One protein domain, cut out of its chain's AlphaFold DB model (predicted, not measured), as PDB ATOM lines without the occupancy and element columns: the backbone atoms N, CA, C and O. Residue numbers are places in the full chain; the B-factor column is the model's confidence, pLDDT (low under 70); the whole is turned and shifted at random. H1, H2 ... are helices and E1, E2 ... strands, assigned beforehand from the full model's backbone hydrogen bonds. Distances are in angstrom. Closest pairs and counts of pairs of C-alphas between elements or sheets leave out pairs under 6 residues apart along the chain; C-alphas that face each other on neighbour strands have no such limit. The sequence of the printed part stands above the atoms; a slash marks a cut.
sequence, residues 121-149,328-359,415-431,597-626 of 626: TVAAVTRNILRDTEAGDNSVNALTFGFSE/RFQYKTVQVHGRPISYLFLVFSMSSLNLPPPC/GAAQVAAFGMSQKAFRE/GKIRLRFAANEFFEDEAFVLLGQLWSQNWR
ATOM      1  N   THR A 121     137.371 120.018 231.118       92.94
ATOM      2  CA  THR A 121     138.519 120.586 231.840       92.94
ATOM      3  C   THR A 121     139.249 121.654 231.028       92.94
ATOM      4  O   THR A 121     140.307 122.107 231.461       92.94
ATOM      5  N   VAL A 122     138.742 122.033 229.847       92.44
ATOM      6  CA  VAL A 122     139.404 122.989 228.942       92.44
ATOM      7  C   VAL A 122     139.736 124.285 229.670       92.44
ATOM      8  O   VAL A 122     140.895 124.682 229.669       92.44
ATOM      9  N   ALA A 123     138.776 124.903 230.359       93.25
ATOM     10  CA  ALA A 123     139.008 126.162 231.062       93.25
ATOM     11  C   ALA A 123     140.053 126.041 232.183       93.25
ATOM     12  O   ALA A 123     140.976 126.852 232.263       93.25
ATOM     13  N   ALA A 124     139.981 124.978 232.990       95.69
ATOM     14  CA  ALA A 124     140.954 124.718 234.049       95.69
ATOM     15  C   ALA A 124     142.378 124.480 233.509       95.69
ATOM     16  O   ALA A 124     143.357 124.900 234.139       95.69
ATOM     17  N   VAL A 125     142.502 123.815 232.352       96.75
ATOM     18  CA  VAL A 125     143.779 123.619 231.649       96.75
ATOM     19  C   VAL A 125     144.281 124.941 231.076       96.75
ATOM     20  O   VAL A 125     145.433 125.281 231.321       96.75
ATOM     21  N   THR A 126     143.427 125.730 230.420       96.62
ATOM     22  CA  THR A 126     143.754 127.079 229.934       96.62
ATOM     23  C   THR A 126     144.302 127.960 231.059       96.62
ATOM     24  O   THR A 126     145.375 128.541 230.922       96.62
ATOM     25  N   ARG A 127     143.629 127.995 232.218       96.38
ATOM     26  CA  ARG A 127     144.108 128.709 233.412       96.38
ATOM     27  C   ARG A 127     145.471 128.197 233.886       96.38
ATOM     28  O   ARG A 127     146.342 129.006 234.183       96.38
ATOM     29  N   ASN A 128     145.689 126.878 233.923       97.38
ATOM     30  CA  ASN A 128     147.001 126.327 234.290       97.38
ATOM     31  C   ASN A 128     148.105 126.803 233.336       97.38
ATOM     32  O   ASN A 128     149.160 127.206 233.803       97.38
ATOM     33  N   ILE A 129     147.857 126.811 232.023       96.81
ATOM     34  CA  ILE A 129     148.829 127.283 231.024       96.81
ATOM     35  C   ILE A 129     149.209 128.743 231.277       96.81
ATOM     36  O   ILE A 129     150.394 129.083 231.237       96.81
ATOM     37  N   LEU A 130     148.221 129.596 231.554       96.38
ATOM     38  CA  LEU A 130     148.447 131.003 231.882       96.38
ATOM     39  C   LEU A 130     149.294 131.136 233.152       96.38
ATOM     40  O   LEU A 130     150.360 131.745 233.112       96.38
ATOM     41  N   ARG A 131     148.873 130.491 234.247       95.75
ATOM     42  CA  ARG A 131     149.585 130.528 235.531       95.75
ATOM     43  C   ARG A 131     151.022 130.026 235.409       95.75
ATOM     44  O   ARG A 131     151.939 130.675 235.900       95.75
ATOM     45  N   ASP A 132     151.231 128.893 234.747       95.06
ATOM     46  CA  ASP A 132     152.553 128.281 234.597       95.06
ATOM     47  C   ASP A 132     153.470 129.147 233.714       95.06
ATOM     48  O   ASP A 132     154.686 129.178 233.905       95.06
ATOM     49  N   THR A 133     152.898 129.888 232.759       94.50
ATOM     50  CA  THR A 133     153.645 130.847 231.936       94.50
ATOM     51  C   THR A 133     154.124 132.038 232.764       94.50
ATOM     52  O   THR A 133     155.299 132.385 232.688       94.50
ATOM     53  N   GLU A 134     153.269 132.602 233.617       92.75
ATOM     54  CA  GLU A 134     153.632 133.740 234.476       92.75
ATOM     55  C   GLU A 134     154.493 133.354 235.682       92.75
ATOM     56  O   GLU A 134     155.231 134.187 236.203       92.75
ATOM     57  N   ALA A 135     154.417 132.102 236.139       90.88
ATOM     58  CA  ALA A 135     155.296 131.585 237.185       90.88
ATOM     59  C   ALA A 135     156.746 131.436 236.696       90.88
ATOM     60  O   ALA A 135     157.680 131.579 237.485       90.88
ATOM     61  N   GLY A 136     156.936 131.146 235.402       82.56
ATOM     62  CA  GLY A 136     158.255 131.063 234.775       82.56
ATOM     63  C   GLY A 136     158.903 132.432 234.556       82.56
ATOM     64  O   GLY A 136     160.125 132.542 234.636       82.56
ATOM     65  N   ASP A 137     158.093 133.466 234.323       84.44
ATOM     66  CA  ASP A 137     158.544 134.847 234.169       84.44
ATOM     67  C   ASP A 137     157.487 135.824 234.699       84.44
ATOM     68  O   ASP A 137     156.428 136.037 234.104       84.44
ATOM     69  N   ASN A 138     157.807 136.469 235.823       79.38
ATOM     70  CA  ASN A 138     156.895 137.394 236.487       79.38
ATOM     71  C   ASN A 138     156.561 138.644 235.660       79.38
ATOM     72  O   ASN A 138     155.588 139.320 236.008       79.38
ATOM     73  N   SER A 139     157.343 138.949 234.619       82.38
ATOM     74  CA  SER A 139     157.126 140.087 233.722       82.38
ATOM     75  C   SER A 139     156.121 139.803 232.603       82.38
ATOM     76  O   SER A 139     155.629 140.739 231.976       82.38
ATOM     77  N   VAL A 140     155.776 138.532 232.377       89.19
ATOM     78  CA  VAL A 140     154.840 138.143 231.324       89.19
ATOM     79  C   VAL A 140     153.406 138.393 231.774       89.19
ATOM     80  O   VAL A 140     152.987 137.971 232.853       89.19
ATOM     81  N   ASN A 141     152.646 139.042 230.896       92.44
ATOM     82  CA  ASN A 141     151.199 139.133 230.977       92.44
ATOM     83  C   ASN A 141     150.610 138.116 229.992       92.44
ATOM     84  O   ASN A 141     150.592 138.360 228.784       92.44
ATOM     85  N   ALA A 142     150.195 136.955 230.491       93.38
ATOM     86  CA  ALA A 142     149.899 135.822 229.622       93.38
ATOM     87  C   ALA A 142     148.507 135.903 228.967       93.38
ATOM     88  O   ALA A 142     147.489 136.169 229.614       93.38
ATOM     89  N   LEU A 143     148.469 135.567 227.679       92.25
ATOM     90  CA  LEU A 143     147.263 135.353 226.886       92.25
ATOM     91  C   LEU A 143     147.382 134.010 226.154       92.25
ATOM     92  O   LEU A 143     148.472 133.634 225.723       92.25
ATOM     93  N   THR A 144     146.287 133.267 225.991       91.62
ATOM     94  CA  THR A 144     146.332 132.018 225.222       91.62
ATOM     95  C   THR A 144     145.062 131.728 224.433       91.62
ATOM     96  O   THR A 144     143.950 132.024 224.870       91.62
ATOM     97  N   PHE A 145     145.246 131.096 223.275       88.12
ATOM     98  CA  PHE A 145     144.184 130.580 222.419       88.12
ATOM     99  C   PHE A 145     144.349 129.069 222.284       88.12
ATOM    100  O   PHE A 145     145.396 128.604 221.846       88.12
ATOM    101  N   GLY A 146     143.332 128.306 222.667       89.56
ATOM    102  CA  GLY A 146     143.317 126.850 222.592       89.56
ATOM    103  C   GLY A 146     142.334 126.351 221.547       89.56
ATOM    104  O   GLY A 146     141.165 126.741 221.562       89.56
ATOM    105  N   PHE A 147     142.779 125.430 220.699       86.38
ATOM    106  CA  PHE A 147     141.919 124.751 219.736       86.38
ATOM    107  C   PHE A 147     142.088 123.239 219.867       86.38
ATOM    108  O   PHE A 147     143.204 122.730 220.006       86.38
ATOM    109  N   SER A 148     140.972 122.519 219.822       85.19
ATOM    110  CA  SER A 148     140.978 121.060 219.802       85.19
ATOM    111  C   SER A 148     141.368 120.514 218.432       85.19
ATOM    112  O   SER A 148     141.301 121.217 217.425       85.19
ATOM    113  N   GLU A 149     141.673 119.222 218.375       79.62
ATOM    114  CA  GLU A 149     141.735 118.434 217.135       79.62
ATOM    115  C   GLU A 149     140.534 118.673 216.205       79.62
ATOM    116  O   GLU A 149     140.698 118.878 215.004       79.62
ATOM    117  N   ARG A 328     155.211 130.459 222.630       93.06
ATOM    118  CA  ARG A 328     155.309 129.020 222.350       93.06
ATOM    119  C   ARG A 328     153.960 128.391 222.028       93.06
ATOM    120  O   ARG A 328     152.903 128.889 222.422       93.06
ATOM    121  N   PHE A 329     154.038 127.213 221.423       93.19
ATOM    122  CA  PHE A 329     152.948 126.247 221.399       93.19
ATOM    123  C   PHE A 329     152.956 125.411 222.683       93.19
ATOM    124  O   PHE A 329     154.013 125.111 223.237       93.19
ATOM    125  N   GLN A 330     151.778 125.021 223.158       94.88
ATOM    126  CA  GLN A 330     151.632 123.985 224.175       94.88
ATOM    127  C   GLN A 330     150.612 122.944 223.740       94.88
ATOM    128  O   GLN A 330     149.502 123.270 223.325       94.88
ATOM    129  N   TYR A 331     150.977 121.682 223.922       93.56
ATOM    130  CA  TYR A 331     150.137 120.540 223.606       93.56
ATOM    131  C   TYR A 331     149.612 119.955 224.905       93.56
ATOM    132  O   TYR A 331     150.385 119.660 225.820       93.56
ATOM    133  N   LYS A 332     148.293 119.821 225.024       94.06
ATOM    134  CA  LYS A 332     147.662 119.296 226.238       94.06
ATOM    135  C   LYS A 332     146.540 118.345 225.887       94.06
ATOM    136  O   LYS A 332     145.805 118.564 224.932       94.06
ATOM    137  N   THR A 333     146.363 117.328 226.717       89.81
ATOM    138  CA  THR A 333     145.138 116.532 226.737       89.81
ATOM    139  C   THR A 333     144.188 117.125 227.769       89.81
ATOM    140  O   THR A 333     144.569 117.343 228.919       89.81
ATOM    141  N   VAL A 334     142.950 117.376 227.366       88.75
ATOM    142  CA  VAL A 334     141.855 117.825 228.229       88.75
ATOM    143  C   VAL A 334     140.784 116.739 228.283       88.75
ATOM    144  O   VAL A 334     140.727 115.884 227.407       88.75
ATOM    145  N   GLN A 335     139.919 116.763 229.289       86.94
ATOM    146  CA  GLN A 335     138.747 115.895 229.337       86.94
ATOM    147  C   GLN A 335     137.527 116.661 228.832       86.94
ATOM    148  O   GLN A 335     137.289 117.775 229.288       86.94
ATOM    149  N   VAL A 336     136.761 116.063 227.920       81.88
ATOM    150  CA  VAL A 336     135.446 116.545 227.470       81.88
ATOM    151  C   VAL A 336     134.466 115.378 227.553       81.88
ATOM    152  O   VAL A 336     134.674 114.348 226.917       81.88
ATOM    153  N   HIS A 337     133.422 115.505 228.374       79.00
ATOM    154  CA  HIS A 337     132.459 114.441 228.695       79.00
ATOM    155  C   HIS A 337     133.135 113.121 229.104       79.00
ATOM    156  O   HIS A 337     132.742 112.039 228.668       79.00
ATOM    157  N   GLY A 338     134.194 113.219 229.915       76.81
ATOM    158  CA  GLY A 338     134.991 112.078 230.384       76.81
ATOM    159  C   GLY A 338     135.903 111.435 229.333       76.81
ATOM    160  O   GLY A 338     136.456 110.367 229.596       76.81
ATOM    161  N   ARG A 339     136.049 112.046 228.149       76.69
ATOM    162  CA  ARG A 339     136.935 111.572 227.081       76.69
ATOM    163  C   ARG A 339     138.165 112.474 226.932       76.69
ATOM    164  O   ARG A 339     138.014 113.696 226.929       76.69
ATOM    165  N   PRO A 340     139.369 111.900 226.754       81.69
ATOM    166  CA  PRO A 340     140.576 112.670 226.496       81.69
ATOM    167  C   PRO A 340     140.554 113.242 225.074       81.69
ATOM    168  O   PRO A 340     140.475 112.486 224.109       81.69
ATOM    169  N   ILE A 341     140.670 114.560 224.953       83.31
ATOM    170  CA  ILE A 341     140.780 115.296 223.691       83.31
ATOM    171  C   ILE A 341     142.097 116.061 223.695       83.31
ATOM    172  O   ILE A 341     142.429 116.721 224.682       83.31
ATOM    173  N   SER A 342     142.850 116.002 222.605       86.12
ATOM    174  CA  SER A 342     144.084 116.772 222.492       86.12
ATOM    175  C   SER A 342     143.809 118.186 221.985       86.12
ATOM    176  O   SER A 342     142.923 118.430 221.162       86.12
ATOM    177  N   TYR A 343     144.589 119.126 222.501       90.75
ATOM    178  CA  TYR A 343     144.507 120.549 222.223       90.75
ATOM    179  C   TYR A 343     145.889 121.096 221.912       90.75
ATOM    180  O   TYR A 343     146.885 120.701 222.527       90.75
ATOM    181  N   LEU A 344     145.907 122.069 221.010       91.12
ATOM    182  CA  LEU A 344     147.048 122.924 220.747       91.12
ATOM    183  C   LEU A 344     146.698 124.337 221.217       91.12
ATOM    184  O   LEU A 344     145.699 124.927 220.797       91.12
ATOM    185  N   PHE A 345     147.526 124.847 222.120       92.50
ATOM    186  CA  PHE A 345     147.440 126.180 222.688       92.50
ATOM    187  C   PHE A 345     148.549 127.061 222.126       92.50
ATOM    188  O   PHE A 345     149.722 126.694 222.166       92.50
ATOM    189  N   LEU A 346     148.176 128.239 221.645       90.56
ATOM    190  CA  LEU A 346     149.092 129.313 221.294       90.56
ATOM    191  C   LEU A 346     149.205 130.221 222.514       90.56
ATOM    192  O   LEU A 346     148.185 130.687 223.025       90.56
ATOM    193  N   VAL A 347     150.420 130.431 223.016       92.69
ATOM    194  CA  VAL A 347     150.673 131.235 224.217       92.69
ATOM    195  C   VAL A 347     151.413 132.506 223.828       92.69
ATOM    196  O   VAL A 347     152.438 132.442 223.150       92.69
ATOM    197  N   PHE A 348     150.910 133.641 224.299       90.44
ATOM    198  CA  PHE A 348     151.420 134.973 224.004       90.44
ATOM    199  C   PHE A 348     151.762 135.720 225.289       90.44
ATOM    200  O   PHE A 348     151.100 135.551 226.319       90.44
ATOM    201  N   SER A 349     152.769 136.580 225.199       91.62
ATOM    202  CA  SER A 349     152.941 137.708 226.104       91.62
ATOM    203  C   SER A 349     152.206 138.909 225.525       91.62
ATOM    204  O   SER A 349     152.157 139.094 224.308       91.62
ATOM    205  N   MET A 350     151.636 139.728 226.398       88.94
ATOM    206  CA  MET A 350     150.914 140.928 226.015       88.94
ATOM    207  C   MET A 350     151.512 142.160 226.690       88.94
ATOM    208  O   MET A 350     151.752 142.189 227.897       88.94
ATOM    209  N   SER A 351     151.712 143.213 225.909       88.94
ATOM    210  CA  SER A 351     152.187 144.499 226.419       88.94
ATOM    211  C   SER A 351     151.374 145.644 225.837       88.94
ATOM    212  O   SER A 351     151.044 145.638 224.649       88.94
ATOM    213  N   SER A 352     151.065 146.630 226.673       84.38
ATOM    214  CA  SER A 352     150.403 147.852 226.236       84.38
ATOM    215  C   SER A 352     151.314 148.660 225.313       84.38
ATOM    216  O   SER A 352     152.487 148.886 225.615       84.38
ATOM    217  N   LEU A 353     150.759 149.177 224.212       83.00
ATOM    218  CA  LEU A 353     151.444 150.174 223.383       83.00
ATOM    219  C   LEU A 353     151.432 151.578 224.018       83.00
ATOM    220  O   LEU A 353     152.028 152.502 223.469       83.00
ATOM    221  N   ASN A 354     150.748 151.751 225.157       78.69
ATOM    222  CA  ASN A 354     150.511 153.031 225.838       78.69
ATOM    223  C   ASN A 354     149.898 154.103 224.926       78.69
ATOM    224  O   ASN A 354     150.064 155.303 225.150       78.69
ATOM    225  N   LEU A 355     149.178 153.661 223.896       74.88
ATOM    226  CA  LEU A 355     148.372 154.527 223.055       74.88
ATOM    227  C   LEU A 355     147.036 154.775 223.758       74.88
ATOM    228  O   LEU A 355     146.469 153.828 224.313       74.88
ATOM    229  N   PRO A 356     146.513 156.013 223.736       65.44
ATOM    230  CA  PRO A 356     145.188 156.275 224.276       65.44
ATOM    231  C   PRO A 356     144.162 155.352 223.596       65.44
ATOM    232  O   PRO A 356     144.342 154.993 222.423       65.44
ATOM    233  N   PRO A 357     143.096 154.944 224.307       62.66
ATOM    234  CA  PRO A 357     142.010 154.199 223.689       62.66
ATOM    235  C   PRO A 357     141.530 154.968 222.450       62.66
ATOM    236  O   PRO A 357     141.509 156.203 222.479       62.66
ATOM    237  N   PRO A 358     141.223 154.277 221.338       57.66
ATOM    238  CA  PRO A 358     140.859 154.941 220.094       57.66
ATOM    239  C   PRO A 358     139.733 155.940 220.364       57.66
ATOM    240  O   PRO A 358     138.695 155.568 220.912       57.66
ATOM    241  N   CYS A 359     139.948 157.213 220.012       50.53
ATOM    242  CA  CYS A 359     138.910 158.229 220.119       50.53
ATOM    243  C   CYS A 359     137.722 157.770 219.274       50.53
ATOM    244  O   CYS A 359     137.802 157.760 218.044       50.53
ATOM    245  N   GLY A 415     131.525 116.940 217.319       57.34
ATOM    246  CA  GLY A 415     130.569 117.986 217.719       57.34
ATOM    247  C   GLY A 415     130.795 118.492 219.151       57.34
ATOM    248  O   GLY A 415     130.787 119.691 219.406       57.34
ATOM    249  N   ALA A 416     131.083 117.583 220.088       53.78
ATOM    250  CA  ALA A 416     131.274 117.904 221.502       53.78
ATOM    251  C   ALA A 416     132.672 118.479 221.779       53.78
ATOM    252  O   ALA A 416     132.851 119.256 222.711       53.78
ATOM    253  N   ALA A 417     133.655 118.097 220.964       61.69
ATOM    254  CA  ALA A 417     135.049 118.496 221.080       61.69
ATOM    255  C   ALA A 417     135.383 119.782 220.319       61.69
ATOM    256  O   ALA A 417     136.507 120.252 220.431       61.69
ATOM    257  N   GLN A 418     134.452 120.403 219.587       72.00
ATOM    258  CA  GLN A 418     134.668 121.684 218.889       72.00
ATOM    259  C   GLN A 418     134.819 122.900 219.825       72.00
ATOM    260  O   GLN A 418     134.653 124.040 219.391       72.00
ATOM    261  N   VAL A 419     135.140 122.684 221.101       80.88
ATOM    262  CA  VAL A 419     135.329 123.757 222.072       80.88
ATOM    263  C   VAL A 419     136.687 124.415 221.840       80.88
ATOM    264  O   VAL A 419     137.723 123.794 222.056       80.88
ATOM    265  N   ALA A 420     136.679 125.679 221.443       84.31
ATOM    266  CA  ALA A 420     137.842 126.553 221.459       84.31
ATOM    267  C   ALA A 420     137.863 127.372 222.758       84.31
ATOM    268  O   ALA A 420     136.817 127.638 223.357       84.31
ATOM    269  N   ALA A 421     139.053 127.772 223.197       88.62
ATOM    270  CA  ALA A 421     139.247 128.532 224.425       88.62
ATOM    271  C   ALA A 421     140.063 129.797 224.171       88.62
ATOM    272  O   ALA A 421     141.078 129.760 223.484       88.62
ATOM    273  N   PHE A 422     139.645 130.897 224.785       88.50
ATOM    274  CA  PHE A 422     140.413 132.131 224.877       88.50
ATOM    275  C   PHE A 422     140.639 132.435 226.349       88.50
ATOM    276  O   PHE A 422     139.680 132.649 227.086       88.50
ATOM    277  N   GLY A 423     141.888 132.405 226.791       91.31
ATOM    278  CA  GLY A 423     142.254 132.649 228.178       91.31
ATOM    279  C   GLY A 423     143.085 133.909 228.325       91.31
ATOM    280  O   GLY A 423     144.010 134.136 227.547       91.31
ATOM    281  N   MET A 424     142.802 134.678 229.369       91.81
ATOM    282  CA  MET A 424     143.569 135.859 229.745       91.81
ATOM    283  C   MET A 424     143.834 135.849 231.245       91.81
ATOM    284  O   MET A 424     142.923 135.627 232.045       91.81
ATOM    285  N   SER A 425     145.086 136.081 231.631       94.56
ATOM    286  CA  SER A 425     145.451 136.175 233.042       94.56
ATOM    287  C   SER A 425     144.971 137.484 233.678       94.56
ATOM    288  O   SER A 425     144.684 138.474 232.998       94.56
ATOM    289  N   GLN A 426     144.948 137.531 235.009       92.12
ATOM    290  CA  GLN A 426     144.702 138.767 235.750       92.12
ATOM    291  C   GLN A 426     145.735 139.860 235.419       92.12
ATOM    292  O   GLN A 426     145.368 141.033 235.318       92.12
ATOM    293  N   LYS A 427     147.017 139.506 235.233       91.69
ATOM    294  CA  LYS A 427     148.057 140.482 234.863       91.69
ATOM    295  C   LYS A 427     147.813 141.057 233.470       91.69
ATOM    296  O   LYS A 427     147.842 142.274 233.308       91.69
ATOM    297  N   ALA A 428     147.480 140.200 232.505       90.12
ATOM    298  CA  ALA A 428     147.064 140.600 231.168       90.12
ATOM    299  C   ALA A 428     145.860 141.537 231.203       90.12
ATOM    300  O   ALA A 428     145.927 142.630 230.646       90.12
ATOM    301  N   PHE A 429     144.804 141.188 231.936       88.88
ATOM    302  CA  PHE A 429     143.650 142.073 232.056       88.88
ATOM    303  C   PHE A 429     144.016 143.440 232.658       88.88
ATOM    304  O   PHE A 429     143.599 144.475 232.140       88.88
ATOM    305  N   ARG A 430     144.838 143.470 233.718       87.81
ATOM    306  CA  ARG A 430     145.325 144.724 234.319       87.81
ATOM    307  C   ARG A 430     146.111 145.568 233.329       87.81
ATOM    308  O   ARG A 430     145.946 146.783 233.325       87.81
ATOM    309  N   GLU A 431     146.952 144.946 232.509       87.12
ATOM    310  CA  GLU A 431     147.718 145.648 231.480       87.12
ATOM    311  C   GLU A 431     146.798 146.347 230.474       87.12
ATOM    312  O   GLU A 431     147.040 147.501 230.128       87.12
ATOM    313  N   GLY A 597     137.980 134.947 205.145       47.91
ATOM    314  CA  GLY A 597     138.165 133.619 205.748       47.91
ATOM    315  C   GLY A 597     136.889 133.087 206.388       47.91
ATOM    316  O   GLY A 597     136.440 133.587 207.411       47.91
ATOM    317  N   LYS A 598     136.305 132.030 205.826       54.00
ATOM    318  CA  LYS A 598     135.006 131.445 206.204       54.00
ATOM    319  C   LYS A 598     134.889 130.926 207.657       54.00
ATOM    320  O   LYS A 598     133.944 130.195 207.909       54.00
ATOM    321  N   ILE A 599     135.771 131.235 208.612       53.03
ATOM    322  CA  ILE A 599     135.817 130.613 209.949       53.03
ATOM    323  C   ILE A 599     135.653 131.654 211.076       53.03
ATOM    324  O   ILE A 599     136.527 132.464 211.366       53.03
ATOM    325  N   ARG A 600     134.515 131.583 211.757       60.56
ATOM    326  CA  ARG A 600     134.038 132.419 212.867       60.56
ATOM    327  C   ARG A 600     134.309 131.727 214.197       60.56
ATOM    328  O   ARG A 600     134.275 130.505 214.260       60.56
ATOM    329  N   LEU A 601     134.500 132.478 215.275       65.25
ATOM    330  CA  LEU A 601     134.537 131.932 216.632       65.25
ATOM    331  C   LEU A 601     133.301 132.420 217.382       65.25
ATOM    332  O   LEU A 601     133.095 133.616 217.545       65.25
ATOM    333  N   ARG A 602     132.453 131.505 217.846       68.12
ATOM    334  CA  ARG A 602     131.268 131.833 218.638       68.12
ATOM    335  C   ARG A 602     131.481 131.383 220.071       68.12
ATOM    336  O   ARG A 602     131.429 130.191 220.356       68.12
ATOM    337  N   PHE A 603     131.704 132.325 220.974       72.56
ATOM    338  CA  PHE A 603     131.753 132.018 222.399       72.56
ATOM    339  C   PHE A 603     130.353 131.784 222.956       72.56
ATOM    340  O   PHE A 603     129.387 132.427 222.544       72.56
ATOM    341  N   ALA A 604     130.257 130.849 223.889       71.19
ATOM    342  CA  ALA A 604     129.002 130.440 224.498       71.19
ATOM    343  C   ALA A 604     129.053 130.455 226.032       71.19
ATOM    344  O   ALA A 604     127.994 130.483 226.654       71.19
ATOM    345  N   ALA A 605     130.246 130.480 226.636       78.81
ATOM    346  CA  ALA A 605     130.406 130.604 228.081       78.81
ATOM    347  C   ALA A 605     131.702 131.314 228.478       78.81
ATOM    348  O   ALA A 605     132.622 131.488 227.676       78.81
ATOM    349  N   ASN A 606     131.754 131.692 229.747       85.56
ATOM    350  CA  ASN A 606     132.888 132.271 230.436       85.56
ATOM    351  C   ASN A 606     133.085 131.562 231.783       85.56
ATOM    352  O   ASN A 606     132.122 131.216 232.459       85.56
ATOM    353  N   GLU A 607     134.337 131.369 232.168       89.94
ATOM    354  CA  GLU A 607     134.739 130.862 233.474       89.94
ATOM    355  C   GLU A 607     135.727 131.837 234.104       89.94
ATOM    356  O   GLU A 607     136.640 132.332 233.433       89.94
ATOM    357  N   PHE A 608     135.543 132.109 235.392       91.25
ATOM    358  CA  PHE A 608     136.424 132.966 236.168       91.25
ATOM    359  C   PHE A 608     137.159 132.137 237.214       91.25
ATOM    360  O   PHE A 608     136.563 131.338 237.934       91.25
ATOM    361  N   PHE A 609     138.467 132.343 237.293       94.00
ATOM    362  CA  PHE A 609     139.333 131.782 238.315       94.00
ATOM    363  C   PHE A 609     139.850 132.955 239.138       94.00
ATOM    364  O   PHE A 609     140.640 133.756 238.628       94.00
ATOM    365  N   GLU A 610     139.348 133.077 240.371       93.81
ATOM    366  CA  GLU A 610     139.631 134.214 241.250       93.81
ATOM    367  C   GLU A 610     141.137 134.480 241.336       93.81
ATOM    368  O   GLU A 610     141.936 133.562 241.508       93.81
ATOM    369  N   ASP A 611     141.511 135.748 241.159       91.81
ATOM    370  CA  ASP A 611     142.887 136.249 241.163       91.81
ATOM    371  C   ASP A 611     143.866 135.623 240.140       91.81
ATOM    372  O   ASP A 611     145.021 136.054 240.062       91.81
ATOM    373  N   GLU A 612     143.419 134.681 239.305       93.50
ATOM    374  CA  GLU A 612     144.254 133.952 238.345       93.50
ATOM    375  C   GLU A 612     143.965 134.362 236.894       93.50
ATOM    376  O   GLU A 612     144.830 134.927 236.218       93.50
ATOM    377  N   ALA A 613     142.767 134.060 236.384       94.06
ATOM    378  CA  ALA A 613     142.457 134.176 234.958       94.06
ATOM    379  C   ALA A 613     140.951 134.203 234.680       94.06
ATOM    380  O   ALA A 613     140.154 133.671 235.449       94.06
ATOM    381  N   PHE A 614     140.567 134.731 233.518       91.81
ATOM    382  CA  PHE A 614     139.259 134.465 232.927       91.81
ATOM    383  C   PHE A 614     139.433 133.692 231.622       91.81
ATOM    384  O   PHE A 614     140.397 133.893 230.879       91.81
ATOM    385  N   VAL A 615     138.491 132.798 231.340       91.62
ATOM    386  CA  VAL A 615     138.504 131.959 230.144       91.62
ATOM    387  C   VAL A 615     137.153 132.036 229.455       91.62
ATOM    388  O   VAL A 615     136.123 131.780 230.064       91.62
ATOM    389  N   LEU A 616     137.151 132.363 228.169       86.88
ATOM    390  CA  LEU A 616     135.982 132.279 227.307       86.88
ATOM    391  C   LEU A 616     136.021 130.954 226.549       86.88
ATOM    392  O   LEU A 616     137.028 130.614 225.926       86.88
ATOM    393  N   LEU A 617     134.914 130.219 226.585       86.00
ATOM    394  CA  LEU A 617     134.720 128.977 225.846       86.00
ATOM    395  C   LEU A 617     133.786 129.225 224.669       86.00
ATOM    396  O   LEU A 617     132.728 129.846 224.806       86.00
ATOM    397  N   GLY A 618     134.177 128.732 223.504       78.81
ATOM    398  CA  GLY A 618     133.440 128.922 222.269       78.81
ATOM    399  C   GLY A 618     133.599 127.779 221.300       78.81
ATOM    400  O   GLY A 618     134.090 126.717 221.651       78.81
ATOM    401  N   GLN A 619     133.166 128.010 220.073       75.44
ATOM    402  CA  GLN A 619     133.203 127.039 219.000       75.44
ATOM    403  C   GLN A 619     133.583 127.726 217.697       75.44
ATOM    404  O   GLN A 619     133.100 128.825 217.416       75.44
ATOM    405  N   LEU A 620     134.422 127.081 216.892       68.94
ATOM    406  CA  LEU A 620     134.632 127.536 215.521       68.94
ATOM    407  C   LEU A 620     133.382 127.226 214.685       68.94
ATOM    408  O   LEU A 620     132.802 126.151 214.816       68.94
ATOM    409  N   TRP A 621     132.961 128.174 213.851       59.41
ATOM    410  CA  TRP A 621     131.791 128.094 212.982       59.41
ATOM    411  C   TRP A 621     132.083 128.593 211.557       59.41
ATOM    412  O   TRP A 621     132.804 129.565 211.412       59.41
ATOM    413  N   SER A 622     131.515 128.021 210.490       53.22
ATOM    414  CA  SER A 622     131.613 128.574 209.123       53.22
ATOM    415  C   SER A 622     130.252 128.749 208.464       53.22
ATOM    416  O   SER A 622     129.388 127.884 208.568       53.22
ATOM    417  N   GLN A 623     130.072 129.830 207.698       43.28
ATOM    418  CA  GLN A 623     128.863 130.034 206.886       43.28
ATOM    419  C   GLN A 623     128.694 129.005 205.762       43.28
ATOM    420  O   GLN A 623     127.567 128.729 205.364       43.28
ATOM    421  N   ASN A 624     129.781 128.380 205.300       39.22
ATOM    422  CA  ASN A 624     129.729 127.284 204.330       39.22
ATOM    423  C   ASN A 624     129.051 126.007 204.889       39.22
ATOM    424  O   ASN A 624     129.005 124.997 204.193       39.22
ATOM    425  N   TRP A 625     128.589 126.022 206.144       41.34
ATOM    426  CA  TRP A 625     127.994 124.882 206.849       41.34
ATOM    427  C   TRP A 625     126.456 124.855 206.844       41.34
ATOM    428  O   TRP A 625     125.880 124.056 207.582       41.34
ATOM    429  N   ARG A 626     125.785 125.728 206.077       29.25
ATOM    430  CA  ARG A 626     124.324 125.686 205.885       29.25
ATOM    431  C   ARG A 626     123.926 125.084 204.549       29.25
ATOM    432  O   ARG A 626     124.575 125.428 203.537       29.25
TER     433      ARG A 626
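This is residues 121 to 149, 328 to 359, 415 to 431 and 597 to 626 of the 626 residues of an uncharacterized protein of Neosartorya fischeri (strain ATCC 1020 / DSM 3700 / CBS 544.65 / FGSC A1164 / JCM 1740 / NRRL 181 / WB 181) (UniProt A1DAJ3). One twisted sheet of six antiparallel strands curls round one long helix, H1, which packs on one face; no named helix covers the other face. The short helix H2 is at the end of E4, beside the strands at the sheet's level. The sheet's order is E2, E3, E1, E4, E6, E5. The printed part has 108 residues in four pieces, with two named helices and six named strands in the order H1, E1, E2, E3, E4, H2, E5, E6; the class is mixed, helices and strands. The whole is compact, with a radius of gyration of the C-alphas of 14.8 A and spans of 42 by 36 by 25 A.

The sheet's edge strand E2 has residues 328 to 336 and is 24.0 A long from first to last C-alpha. Beside it is E3, residues 339 to 352, the longest strand, 38.7 A from C-alpha 339 at (136.935, 111.572, 227.081) to C-alpha 352 at (150.403, 147.852, 226.236); it bends by 53 degrees at residue 342. E1, residues 142 to 148, is 19.8 A long, and E4, residues 419 to 425, is 19.4 A long. E6, residues 613 to 621, is 25.2 A long and ends with C-alpha 621 at (131.791, 128.094, 212.982). The other edge strand, E5, residues 600 to 609, is 26.0 A long and bends by 62 degrees at residue 604. H1, residues 122 to 136, begins with C-alpha 122 at (139.404, 122.989, 228.942) and is 21.3 A long. H2, residues 426 to 431, is 8.6 A long.

E1 and E4, the two elements with centres nearest to the mean of the C-alphas, are antiparallel at 172 degrees, with N 146 and O 421 within hydrogen-bond range at 2.8 A. On the other side of E1 is E3, antiparallel at 151 degrees, with N 346 and O 145 at 2.8 A. E2 and E3 form a hairpin, antiparallel at 140 degrees, with N 330 and O 345 at 2.8 A. E4 and E6 are antiparallel at 153 degrees, with N 420 and O 618 at 2.8 A. E6 and E5 form the other hairpin, antiparallel at 158 degrees, with N 607 and O 615 at 2.8 A. From edge to edge the strands' lines turn by 99 degrees, and the way across the sheet turns by 50 degrees. H1 is on one face of this sheet, an arrangement of two layers, helix over sheet. H1 touches E4, where the closest C-alphas, those of Thr 126 and Gly 423, are 6.0 A apart. It touches E1 with the C-alphas of Leu 130 and Ala 142 closest, at 5.5 A. Towards the two edges, its closest C-alphas are Val 122 to Val 334 of E2, 5.8 A, and Ala 123 to Glu 607 of E5, 6.8 A. H2 stands at the sheet's level, at a height over the sheet of 2.3 A, and the C-alphas of Ala 428 and Ala 142 of E1 are 5.8 A apart, the closest of that pair. H1 and H2 are near each other. In both helices every O i to N i+4 pair is within hydrogen-bond range. E2 and E5 are apart.

The two C-alphas farthest apart, those of Gly 338 and Cys 359, are 47.4 A from each other. Three cuts leave out residues 150 to 327, 360 to 414 and 432 to 596, with C-alpha gaps of 18.0 A, 41.2 A and 30.0 A. Of the links that are printed whole, H1 to E1, E2 to E3, E4 to H2 and E5 to E6 are tight. The mean pLDDT of the printed part is 82.1; residues 356 to 359, 415 to 417, 597 to 602 and 620 to 626 are under 70. Arg 626 is the chain's last residue.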